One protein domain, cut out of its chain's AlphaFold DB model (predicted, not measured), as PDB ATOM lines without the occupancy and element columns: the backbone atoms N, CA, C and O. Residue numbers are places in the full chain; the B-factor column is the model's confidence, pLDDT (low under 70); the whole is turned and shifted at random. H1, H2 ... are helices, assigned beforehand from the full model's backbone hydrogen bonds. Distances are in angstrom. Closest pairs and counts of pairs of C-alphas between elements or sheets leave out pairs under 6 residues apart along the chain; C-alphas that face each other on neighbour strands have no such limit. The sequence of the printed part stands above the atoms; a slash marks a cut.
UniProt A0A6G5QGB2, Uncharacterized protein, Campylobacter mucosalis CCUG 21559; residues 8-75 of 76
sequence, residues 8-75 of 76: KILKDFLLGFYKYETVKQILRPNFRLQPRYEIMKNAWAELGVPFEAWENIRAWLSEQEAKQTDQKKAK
ATOM      1  N   LYS A   8      -6.221 -13.665 -19.963       87.81
ATOM      2  CA  LYS A   8      -5.238 -14.604 -20.509       87.81
ATOM      3  C   LYS A   8      -5.802 -15.394 -21.692       87.81
ATOM      4  O   LYS A   8      -5.150 -15.451 -22.723       87.81
ATOM      5  N   ILE A   9      -7.016 -15.933 -21.566       89.94
ATOM      6  CA  ILE A   9      -7.661 -16.727 -22.626       89.94
ATOM      7  C   ILE A   9      -7.888 -15.875 -23.877       89.94
ATOM      8  O   ILE A   9      -7.538 -16.293 -24.978       89.94
ATOM      9  N   LEU A  10      -8.434 -14.665 -23.708       89.12
ATOM     10  CA  LEU A  10      -8.683 -13.779 -24.843       89.12
ATOM     11  C   LEU A  10      -7.376 -13.324 -25.506       89.12
ATOM     12  O   LEU A  10      -7.295 -13.240 -26.729       89.12
ATOM     13  N   LYS A  11      -6.340 -13.053 -24.706       91.19
ATOM     14  CA  LYS A  11      -5.015 -12.687 -25.208       91.19
ATOM     15  C   LYS A  11      -4.379 -13.823 -26.010       91.19
ATOM     16  O   LYS A  11      -3.905 -13.552 -27.106       91.19
ATOM     17  N   ASP A  12      -4.372 -15.050 -25.493       92.00
ATOM     18  CA  ASP A  12      -3.843 -16.228 -26.199       92.00
ATOM     19  C   ASP A  12      -4.581 -16.463 -27.523       92.00
ATOM     20  O   ASP A  12      -3.950 -16.628 -28.563       92.00
ATOM     21  N   PHE A  13      -5.914 -16.364 -27.508       91.12
ATOM     22  CA  PHE A  13      -6.727 -16.456 -28.720       91.12
ATOM     23  C   PHE A  13      -6.326 -15.402 -29.759       91.12
ATOM     24  O   PHE A  13      -6.042 -15.732 -30.907       91.12
ATOM     25  N   LEU A  14      -6.236 -14.130 -29.359       90.75
ATOM     26  CA  LEU A  14      -5.862 -13.047 -30.270       90.75
ATOM     27  C   LEU A  14      -4.423 -13.183 -30.789       90.75
ATOM     28  O   LEU A  14      -4.161 -12.796 -31.927       90.75
ATOM     29  N   LEU A  15      -3.504 -13.742 -29.995       93.44
ATOM     30  CA  LEU A  15      -2.126 -14.018 -30.419       93.44
ATOM     31  C   LEU A  15      -2.036 -15.099 -31.500       93.44
ATOM     32  O   LEU A  15      -1.063 -15.109 -32.250       93.44
ATOM     33  N   GLY A  16      -3.051 -15.959 -31.629       91.94
ATOM     34  CA  GLY A  16      -3.154 -16.909 -32.740       91.94
ATOM     35  C   GLY A  16      -3.387 -16.246 -34.103       91.94
ATOM     36  O   GLY A  16      -3.051 -16.827 -35.130       91.94
ATOM     37  N   PHE A  17      -3.916 -15.017 -34.124       91.38
ATOM     38  CA  PHE A  17      -4.268 -14.297 -35.358       91.38
ATOM     39  C   PHE A  17      -3.442 -13.030 -35.585       91.38
ATOM     40  O   PHE A  17      -3.268 -12.586 -36.720       91.38
ATOM     41  N   TYR A  18      -2.951 -12.418 -34.510       92.00
ATOM     42  CA  TYR A  18      -2.285 -11.125 -34.538       92.00
ATOM     43  C   TYR A  18      -0.928 -11.167 -33.847       92.00
ATOM     44  O   TYR A  18      -0.700 -11.899 -32.887       92.00
ATOM     45  N   LYS A  19      -0.031 -10.274 -34.276       92.06
ATOM     46  CA  LYS A  19       1.228 -10.034 -33.569       92.06
ATOM     47  C   LYS A  19       0.964  -9.456 -32.180       92.06
ATOM     48  O   LYS A  19       0.005  -8.714 -31.968       92.06
ATOM     49  N   TYR A  20       1.887  -9.723 -31.260       89.69
ATOM     50  CA  TYR A  20       1.820  -9.261 -29.873       89.69
ATOM     51  C   TYR A  20       1.502  -7.767 -29.723       89.69
ATOM     52  O   TYR A  20       0.670  -7.394 -28.896       89.69
ATOM     53  N   GLU A  21       2.115  -6.909 -30.542       88.75
ATOM     54  CA  GLU A  21       1.864  -5.466 -30.494       88.75
ATOM     55  C   GLU A  21       0.420  -5.111 -30.844       88.75
ATOM     56  O   GLU A  21      -0.211  -4.329 -30.137       88.75
ATOM     57  N   THR A  22      -0.137  -5.734 -31.882       89.25
ATOM     58  CA  THR A  22      -1.531  -5.545 -32.288       89.25
ATOM     59  C   THR A  22      -2.486  -6.019 -31.197       89.25
ATOM     60  O   THR A  22      -3.402  -5.289 -30.833       89.25
ATOM     61  N   VAL A  23      -2.233  -7.187 -30.598       90.56
ATOM     62  CA  VAL A  23      -3.035  -7.692 -29.469       90.56
ATOM     63  C   VAL A  23      -2.980  -6.732 -28.282       90.56
ATOM     64  O   VAL A  23      -4.004  -6.438 -27.664       90.56
ATOM     65  N   LYS A  24      -1.799  -6.183 -27.979       87.75
ATOM     66  CA  LYS A  24      -1.628  -5.185 -26.919       87.75
ATOM     67  C   LYS A  24      -2.417  -3.905 -27.206       87.75
ATOM     68  O   LYS A  24      -2.940  -3.318 -26.264       87.75
ATOM     69  N   GLN A  25      -2.504  -3.476 -28.467       88.31
ATOM     70  CA  GLN A  25      -3.313  -2.319 -28.876       88.31
ATOM     71  C   GLN A  25      -4.818  -2.604 -28.781       88.31
ATOM     72  O   GLN A  25      -5.551  -1.752 -28.290       88.31
ATOM     73  N   ILE A  26      -5.263  -3.801 -29.176       88.12
ATOM     74  CA  ILE A  26      -6.670  -4.227 -29.080       88.12
ATOM     75  C   ILE A  26      -7.127  -4.291 -27.618       88.12
ATOM     76  O   ILE A  26      -8.204  -3.823 -27.273       88.12
ATOM     77  N   LEU A  27      -6.293  -4.842 -26.730       87.81
ATOM     78  CA  LEU A  27      -6.626  -5.029 -25.313       87.81
ATOM     79  C   LEU A  27      -6.304  -3.807 -24.432       87.81
ATOM     80  O   LEU A  27      -6.286  -3.916 -23.198       87.81
ATOM     81  N   ARG A  28      -5.995  -2.646 -25.024       84.94
ATOM     82  CA  ARG A  28      -5.764  -1.416 -24.255       84.94
ATOM     83  C   ARG A  28      -7.091  -0.862 -23.710       84.94
ATOM     84  O   ARG A  28      -8.095  -0.908 -24.406       84.94
ATOM     85  N   PRO A  29      -7.091  -0.263 -22.502       69.75
ATOM     86  CA  PRO A  29      -8.278   0.358 -21.897       69.75
ATOM     87  C   PRO A  29      -8.882   1.521 -22.698       69.75
ATOM     88  O   PRO A  29      -9.996   1.929 -22.409       69.75
ATOM     89  N   ASN A  30      -8.148   2.082 -23.659       67.75
ATOM     90  CA  ASN A  30      -8.575   3.225 -24.459       67.75
ATOM     91  C   ASN A  30      -8.226   2.916 -25.925       67.75
ATOM     92  O   ASN A  30      -7.178   3.330 -26.432       67.75
ATOM     93  N   PHE A  31      -8.996   2.006 -26.531       67.25
ATOM     94  CA  PHE A  31      -8.642   1.392 -27.809       67.25
ATOM     95  C   PHE A  31      -9.018   2.314 -28.985       67.25
ATOM     96  O   PHE A  31     -10.059   2.961 -28.988       67.25
ATOM     97  N   ARG A  32      -8.163   2.351 -30.014       67.81
ATOM     98  CA  ARG A  32      -8.497   2.875 -31.358       67.81
ATOM     99  C   ARG A  32      -8.531   1.778 -32.424       67.81
ATOM    100  O   ARG A  32      -8.888   2.042 -33.564       67.81
ATOM    101  N   LEU A  33      -8.114   0.562 -32.065       79.06
ATOM    102  CA  LEU A  33      -7.988  -0.568 -32.972       79.06
ATOM    103  C   LEU A  33      -8.888  -1.717 -32.515       79.06
ATOM    104  O   LEU A  33      -8.691  -2.258 -31.427       79.06
ATOM    105  N   GLN A  34      -9.843  -2.094 -33.358       83.25
ATOM    106  CA  GLN A  34     -10.656  -3.290 -33.164       83.25
ATOM    107  C   GLN A  34     -10.086  -4.455 -33.979       83.25
ATOM    108  O   GLN A  34      -9.502  -4.233 -35.045       83.25
ATOM    109  N   PRO A  35     -10.242  -5.703 -33.507       86.56
ATOM    110  CA  PRO A  35      -9.990  -6.861 -34.346       86.56
ATOM    111  C   PRO A  35     -10.941  -6.864 -35.545       86.56
ATOM    112  O   PRO A  35     -12.002  -6.242 -35.540       86.56
ATOM    113  N   ARG A  36     -10.558  -7.588 -36.595       91.06
ATOM    114  CA  ARG A  36     -11.404  -7.761 -37.776       91.06
ATOM    115  C   ARG A  36     -12.692  -8.483 -37.394       91.06
ATOM    116  O   ARG A  36     -12.683  -9.349 -36.517       91.06
ATOM    117  N   TYR A  37     -13.765  -8.185 -38.120       90.06
ATOM    118  CA  TYR A  37     -15.082  -8.784 -37.907       90.06
ATOM    119  C   TYR A  37     -15.050 -10.323 -37.879       90.06
ATOM    120  O   TYR A  37     -15.686 -10.940 -37.030       90.06
ATOM    121  N   GLU A  38     -14.248 -10.956 -38.739       92.00
ATOM    122  CA  GLU A  38     -14.065 -12.415 -38.756       92.00
ATOM    123  C   GLU A  38     -13.508 -12.950 -37.430       92.00
ATOM    124  O   GLU A  38     -13.986 -13.955 -36.909       92.00
ATOM    125  N   ILE A  39     -12.545 -12.243 -36.834       91.94
ATOM    126  CA  ILE A  39     -11.954 -12.629 -35.549       91.94
ATOM    127  C   ILE A  39     -12.941 -12.392 -34.407       91.94
ATOM    128  O   ILE A  39     -13.019 -13.212 -33.497       91.94
ATOM    129  N   MET A  40     -13.739 -11.320 -34.468       91.00
ATOM    130  CA  MET A  40     -14.831 -11.100 -33.513       91.00
ATOM    131  C   MET A  40     -15.876 -12.215 -33.587       91.00
ATOM    132  O   MET A  40     -16.312 -12.717 -32.553       91.00
ATOM    133  N   LYS A  41     -16.239 -12.652 -34.798       93.19
ATOM    134  CA  LYS A  41     -17.164 -13.770 -35.014       93.19
ATOM    135  C   LYS A  41     -16.599 -15.078 -34.458       93.19
ATOM    136  O   LYS A  41     -17.324 -15.807 -33.784       93.19
ATOM    137  N   ASN A  42     -15.311 -15.344 -34.674       91.81
ATOM    138  CA  ASN A  42     -14.640 -16.509 -34.098       91.81
ATOM    139  C   ASN A  42     -14.581 -16.420 -32.568       91.81
ATOM    140  O   ASN A  42     -14.880 -17.394 -31.888       91.81
ATOM    141  N   ALA A  43     -14.296 -15.244 -32.008       89.94
ATOM    142  CA  ALA A  43     -14.317 -15.032 -30.564       89.94
ATOM    143  C   ALA A  43     -15.723 -15.209 -29.968       89.94
ATOM    144  O   ALA A  43     -15.863 -15.736 -28.870       89.94
ATOM    145  N   TRP A  44     -16.786 -14.829 -30.677       90.62
ATOM    146  CA  TRP A  44     -18.150 -15.144 -30.254       90.62
ATOM    147  C   TRP A  44     -18.418 -16.654 -30.286       90.62
ATOM    148  O   TRP A  44     -18.940 -17.204 -29.321       90.62
ATOM    149  N   ALA A  45     -18.024 -17.341 -31.360       89.31
ATOM    150  CA  ALA A  45     -18.267 -18.775 -31.518       89.31
ATOM    151  C   ALA A  45     -17.462 -19.641 -30.529       89.31
ATOM    152  O   ALA A  45     -18.009 -20.569 -29.938       89.31
ATOM    153  N   GLU A  46     -16.178 -19.336 -30.331       88.38
ATOM    154  CA  GLU A  46     -15.273 -20.136 -29.496       88.38
ATOM    155  C   GLU A  46     -15.274 -19.707 -28.029       88.38
ATOM    156  O   GLU A  46     -15.220 -20.541 -27.121       88.38
ATOM    157  N   LEU A  47     -15.314 -18.394 -27.790       87.56
ATOM    158  CA  LEU A  47     -15.153 -17.797 -26.465       87.56
ATOM    159  C   LEU A  47     -16.455 -17.184 -25.925       87.56
ATOM    160  O   LEU A  47     -16.544 -16.896 -24.734       87.56
ATOM    161  N   GLY A  48     -17.483 -16.991 -26.753       88.44
ATOM    162  CA  GLY A  48     -18.718 -16.325 -26.333       88.44
ATOM    163  C   GLY A  48     -18.534 -14.839 -26.028       88.44
ATOM    164  O   GLY A  48     -19.282 -14.298 -25.216       88.44
ATOM    165  N   VAL A  49     -17.527 -14.182 -26.618       88.62
ATOM    166  CA  VAL A  49     -17.268 -12.746 -26.407       88.62
ATOM    167  C   VAL A  49     -18.240 -11.916 -27.251       88.62
ATOM    168  O   VAL A  49     -18.140 -11.979 -28.479       88.62
ATOM    169  N   PRO A  50     -19.160 -11.139 -26.642       90.31
ATOM    170  CA  PRO A  50     -20.130 -10.325 -27.373       90.31
ATOM    171  C   PRO A  50     -19.473  -9.288 -28.270       90.31
ATOM    172  O   PRO A  50     -18.420  -8.751 -27.937       90.31
ATOM    173  N   PHE A  51     -20.144  -8.943 -29.369       88.94
ATOM    174  CA  PHE A  51     -19.709  -7.846 -30.232       88.94
ATOM    175  C   PHE A  51     -19.630  -6.519 -29.457       88.94
ATOM    176  O   PHE A  51     -18.633  -5.811 -29.551       88.94
ATOM    177  N   GLU A  52     -20.616  -6.260 -28.595       88.56
ATOM    178  CA  GLU A  52     -20.669  -5.097 -27.694       88.56
ATOM    179  C   GLU A  52     -19.506  -5.075 -26.691       88.56
ATOM    180  O   GLU A  52     -19.010  -4.015 -26.318       88.56
ATOM    181  N   ALA A  53     -18.986  -6.244 -26.291       88.38
ATOM    182  CA  ALA A  53     -17.842  -6.293 -25.388       88.38
ATOM    183  C   ALA A  53     -16.588  -5.683 -26.021       88.38
ATOM    184  O   ALA A  53     -15.724  -5.218 -25.291       88.38
ATOM    185  N   TRP A  54     -16.475  -5.627 -27.352       87.12
ATOM    186  CA  TRP A  54     -15.326  -5.003 -28.010       87.12
ATOM    187  C   TRP A  54     -15.323  -3.471 -27.921       87.12
ATOM    188  O   TRP A  54     -14.271  -2.877 -28.151       87.12
ATOM    189  N   GLU A  55     -16.433  -2.832 -27.530       85.38
ATOM    190  CA  GLU A  55     -16.463  -1.395 -27.206       85.38
ATOM    191  C   GLU A  55     -15.753  -1.084 -25.882       85.38
ATOM    192  O   GLU A  55     -15.194  -0.005 -25.700       85.38
ATOM    193  N   ASN A  56     -15.726  -2.031 -24.943       86.31
ATOM    194  CA  ASN A  56     -14.950  -1.888 -23.717       86.31
ATOM    195  C   ASN A  56     -14.480  -3.245 -23.191       86.31
ATOM    196  O   ASN A  56     -14.863  -3.705 -22.112       86.31
ATOM    197  N   ILE A  57     -13.605  -3.890 -23.968       86.88
ATOM    198  CA  ILE A  57     -13.215  -5.285 -23.721       86.88
ATOM    199  C   ILE A  57     -12.527  -5.462 -22.375       86.88
ATOM    200  O   ILE A  57     -12.658  -6.498 -21.730       86.88
ATOM    201  N   ARG A  58     -11.826  -4.426 -21.907       86.06
ATOM    202  CA  ARG A  58     -11.153  -4.442 -20.611       86.06
ATOM    203  C   ARG A  58     -12.137  -4.385 -19.447       86.06
ATOM    204  O   ARG A  58     -11.944  -5.125 -18.486       86.06
ATOM    205  N   ALA A  59     -13.163  -3.535 -19.530       87.06
ATOM    206  CA  ALA A  59     -14.215  -3.487 -18.516       87.06
ATOM    207  C   ALA A  59     -14.990  -4.807 -18.491       87.06
ATOM    208  O   ALA A  59     -15.108  -5.423 -17.433       87.06
ATOM    209  N   TRP A  60     -15.381  -5.306 -19.667       88.88
ATOM    210  CA  TRP A  60     -16.088  -6.576 -19.786       88.88
ATOM    211  C   TRP A  60     -15.283  -7.746 -19.202       88.88
ATOM    212  O   TRP A  60     -15.818  -8.542 -18.433       88.88
ATOM    213  N   LEU A  61     -13.981  -7.836 -19.504       88.12
ATOM    214  CA  LEU A  61     -13.095  -8.844 -18.913       88.12
ATOM    215  C   LEU A  61     -13.044  -8.733 -17.385       88.12
ATOM    216  O   LEU A  61     -13.160  -9.750 -16.703       88.12
ATOM    217  N   SER A  62     -12.931  -7.515 -16.849       86.75
ATOM    218  CA  SER A  62     -12.932  -7.281 -15.401       86.75
ATOM    219  C   SER A  62     -14.233  -7.756 -14.746       86.75
ATOM    220  O   SER A  62     -14.199  -8.325 -13.657       86.75
ATOM    221  N   GLU A  63     -15.380  -7.577 -15.405       87.00
ATOM    222  CA  GLU A  63     -16.665  -8.100 -14.930       87.00
ATOM    223  C   GLU A  63     -16.728  -9.632 -14.969       87.00
ATOM    224  O   GLU A  63     -17.260 -10.250 -14.043       87.00
ATOM    225  N   GLN A  64     -16.186 -10.270 -16.014       85.25
ATOM    226  CA  GLN A  64     -16.121 -11.736 -16.083       85.25
ATOM    227  C   GLN A  64     -15.233 -12.314 -14.971       85.25
ATOM    228  O   GLN A  64     -15.593 -13.311 -14.339       85.25
ATOM    229  N   GLU A  65     -14.100 -11.671 -14.684       82.94
ATOM    230  CA  GLU A  65     -13.198 -12.067 -13.598       82.94
ATOM    231  C   GLU A  65     -13.826 -11.828 -12.212       82.94
ATOM    232  O   GLU A  65     -13.732 -12.688 -11.328       82.94
ATOM    233  N   ALA A  66     -14.554 -10.722 -12.027       82.69
ATOM    234  CA  ALA A  66     -15.306 -10.449 -10.800       82.69
ATOM    235  C   ALA A  66     -16.411 -11.493 -10.555       82.69
ATOM    236  O   ALA A  66     -16.500 -12.050  -9.457       82.69
ATOM    237  N   LYS A  67     -17.179 -11.854 -11.594       78.50
ATOM    238  CA  LYS A  67     -18.191 -12.930 -11.537       78.50
ATOM    239  C   LYS A  67     -17.592 -14.280 -11.134       78.50
ATOM    240  O   LYS A  67     -18.253 -15.066 -10.457       78.50
ATOM    241  N   GLN A  68     -16.340 -14.555 -11.508       73.38
ATOM    242  CA  GLN A  68     -15.638 -15.770 -11.085       73.38
ATOM    243  C   GLN A  68     -15.356 -15.783  -9.574       73.38
ATOM    244  O   GLN A  68     -15.428 -16.833  -8.933       73.38
ATOM    245  N   THR A  69     -15.013 -14.625  -9.011       64.50
ATOM    246  CA  THR A  69     -14.670 -14.486  -7.589       64.50
ATOM    247  C   THR A  69     -15.911 -14.621  -6.710       64.50
ATOM    248  O   THR A  69     -15.862 -15.283  -5.673       64.50
ATOM    249  N   ASP A  70     -17.034 -14.062  -7.157       60.66
ATOM    250  CA  ASP A  70     -18.304 -14.105  -6.432       60.66
ATOM    251  C   ASP A  70     -18.893 -15.528  -6.367       60.66
ATOM    252  O   ASP A  70     -19.219 -16.030  -5.291       60.66
ATOM    253  N   GLN A  71     -18.863 -16.272  -7.482       58.22
ATOM    254  CA  GLN A  71     -19.299 -17.679  -7.512       58.22
ATOM    255  C   GLN A  71     -18.444 -18.611  -6.641       58.22
ATOM    256  O   GLN A  71     -18.936 -19.639  -6.169       58.22
ATOM    257  N   LYS A  72     -17.162 -18.285  -6.426       57.16
ATOM    258  CA  LYS A  72     -16.289 -19.037  -5.509       57.16
ATOM    259  C   LYS A  72     -16.603 -18.745  -4.043       57.16
ATOM    260  O   LYS A  72     -16.417 -19.634  -3.218       57.16
ATOM    261  N   LYS A  73     -17.075 -17.537  -3.719       55.75
ATOM    262  CA  LYS A  73     -17.503 -17.172  -2.361       55.75
ATOM    263  C   LYS A  73     -18.881 -17.731  -2.016       55.75
ATOM    264  O   LYS A  73     -19.050 -18.208  -0.908       55.75
ATOM    265  N   ALA A  74     -19.819 -17.756  -2.962       56.28
ATOM    266  CA  ALA A  74     -21.175 -18.273  -2.738       56.28
ATOM    267  C   ALA A  74     -21.260 -19.803  -2.532       56.28
ATOM    268  O   ALA A  74     -22.311 -20.317  -2.164       56.28
ATOM    269  N   LYS A  75     -20.174 -20.545  -2.794       50.69
ATOM    270  CA  LYS A  75     -20.072 -22.000  -2.569       50.69
ATOM    271  C   LYS A  75     -19.302 -22.380  -1.297       50.69
ATOM    272  O   LYS A  75     -19.015 -23.562  -1.116       50.69
TER     273      LYS A  75
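What this domain is: This is residues 8 to 75 of the 76 residues of an uncharacterized protein of Campylobacter mucosalis CCUG 21559 (UniProt A0A6G5QGB2). What shape is it? The short helices H1 to H4 and their links make a small body, from which residues 62 to 75, of which 62 to 73 belong to H5, stick out as an arm. What builds it? The printed part has 68 residues with five named helices, H1 to H5 in chain order, and no named strand: all helix. It is only just compact, close to loose, with a radius of gyration of the C-alphas of 12.7 A, spanning 39 by 25 by 20 A.

Where its parts are: Where is the longest helix? H5, residues 57 to 73, runs 24.8 A from C-alpha 57 at (-13.215, -5.285, -23.721) to C-alpha 73 at (-17.503, -17.172, -2.361). The others? H4 is residues 52 to 55, H3 37 to 47, 14.6 A long, H2 20 to 26 and H1 8 to 15.

How they stand to each other: What is near H5? H4 is close but not clearly touching, the closest C-alphas, of Ala 53 and Trp 60, 5.9 A apart. What touches? H1 and H2 only just touch, with 3 pairs of C-alphas within 8 A, the closest those of Leu 14 and Val 23, 6.1 A. H1 and H3 are close but not clearly touching, Leu 10 and Leu 47 having the closest C-alphas, 7.8 A. Backbones? Every O i to N i+4 pair is within hydrogen-bond range in H1, H2, H3 and H5; H4 is too short for one.

The domain as a whole: How large? The farthest C-alphas, of Arg 32 and Lys 75, are 39.8 A apart. Any cut or weak place? The printed part has no cut and no long link; pLDDT is under 70 at residues 29 to 32 and 69 to 75.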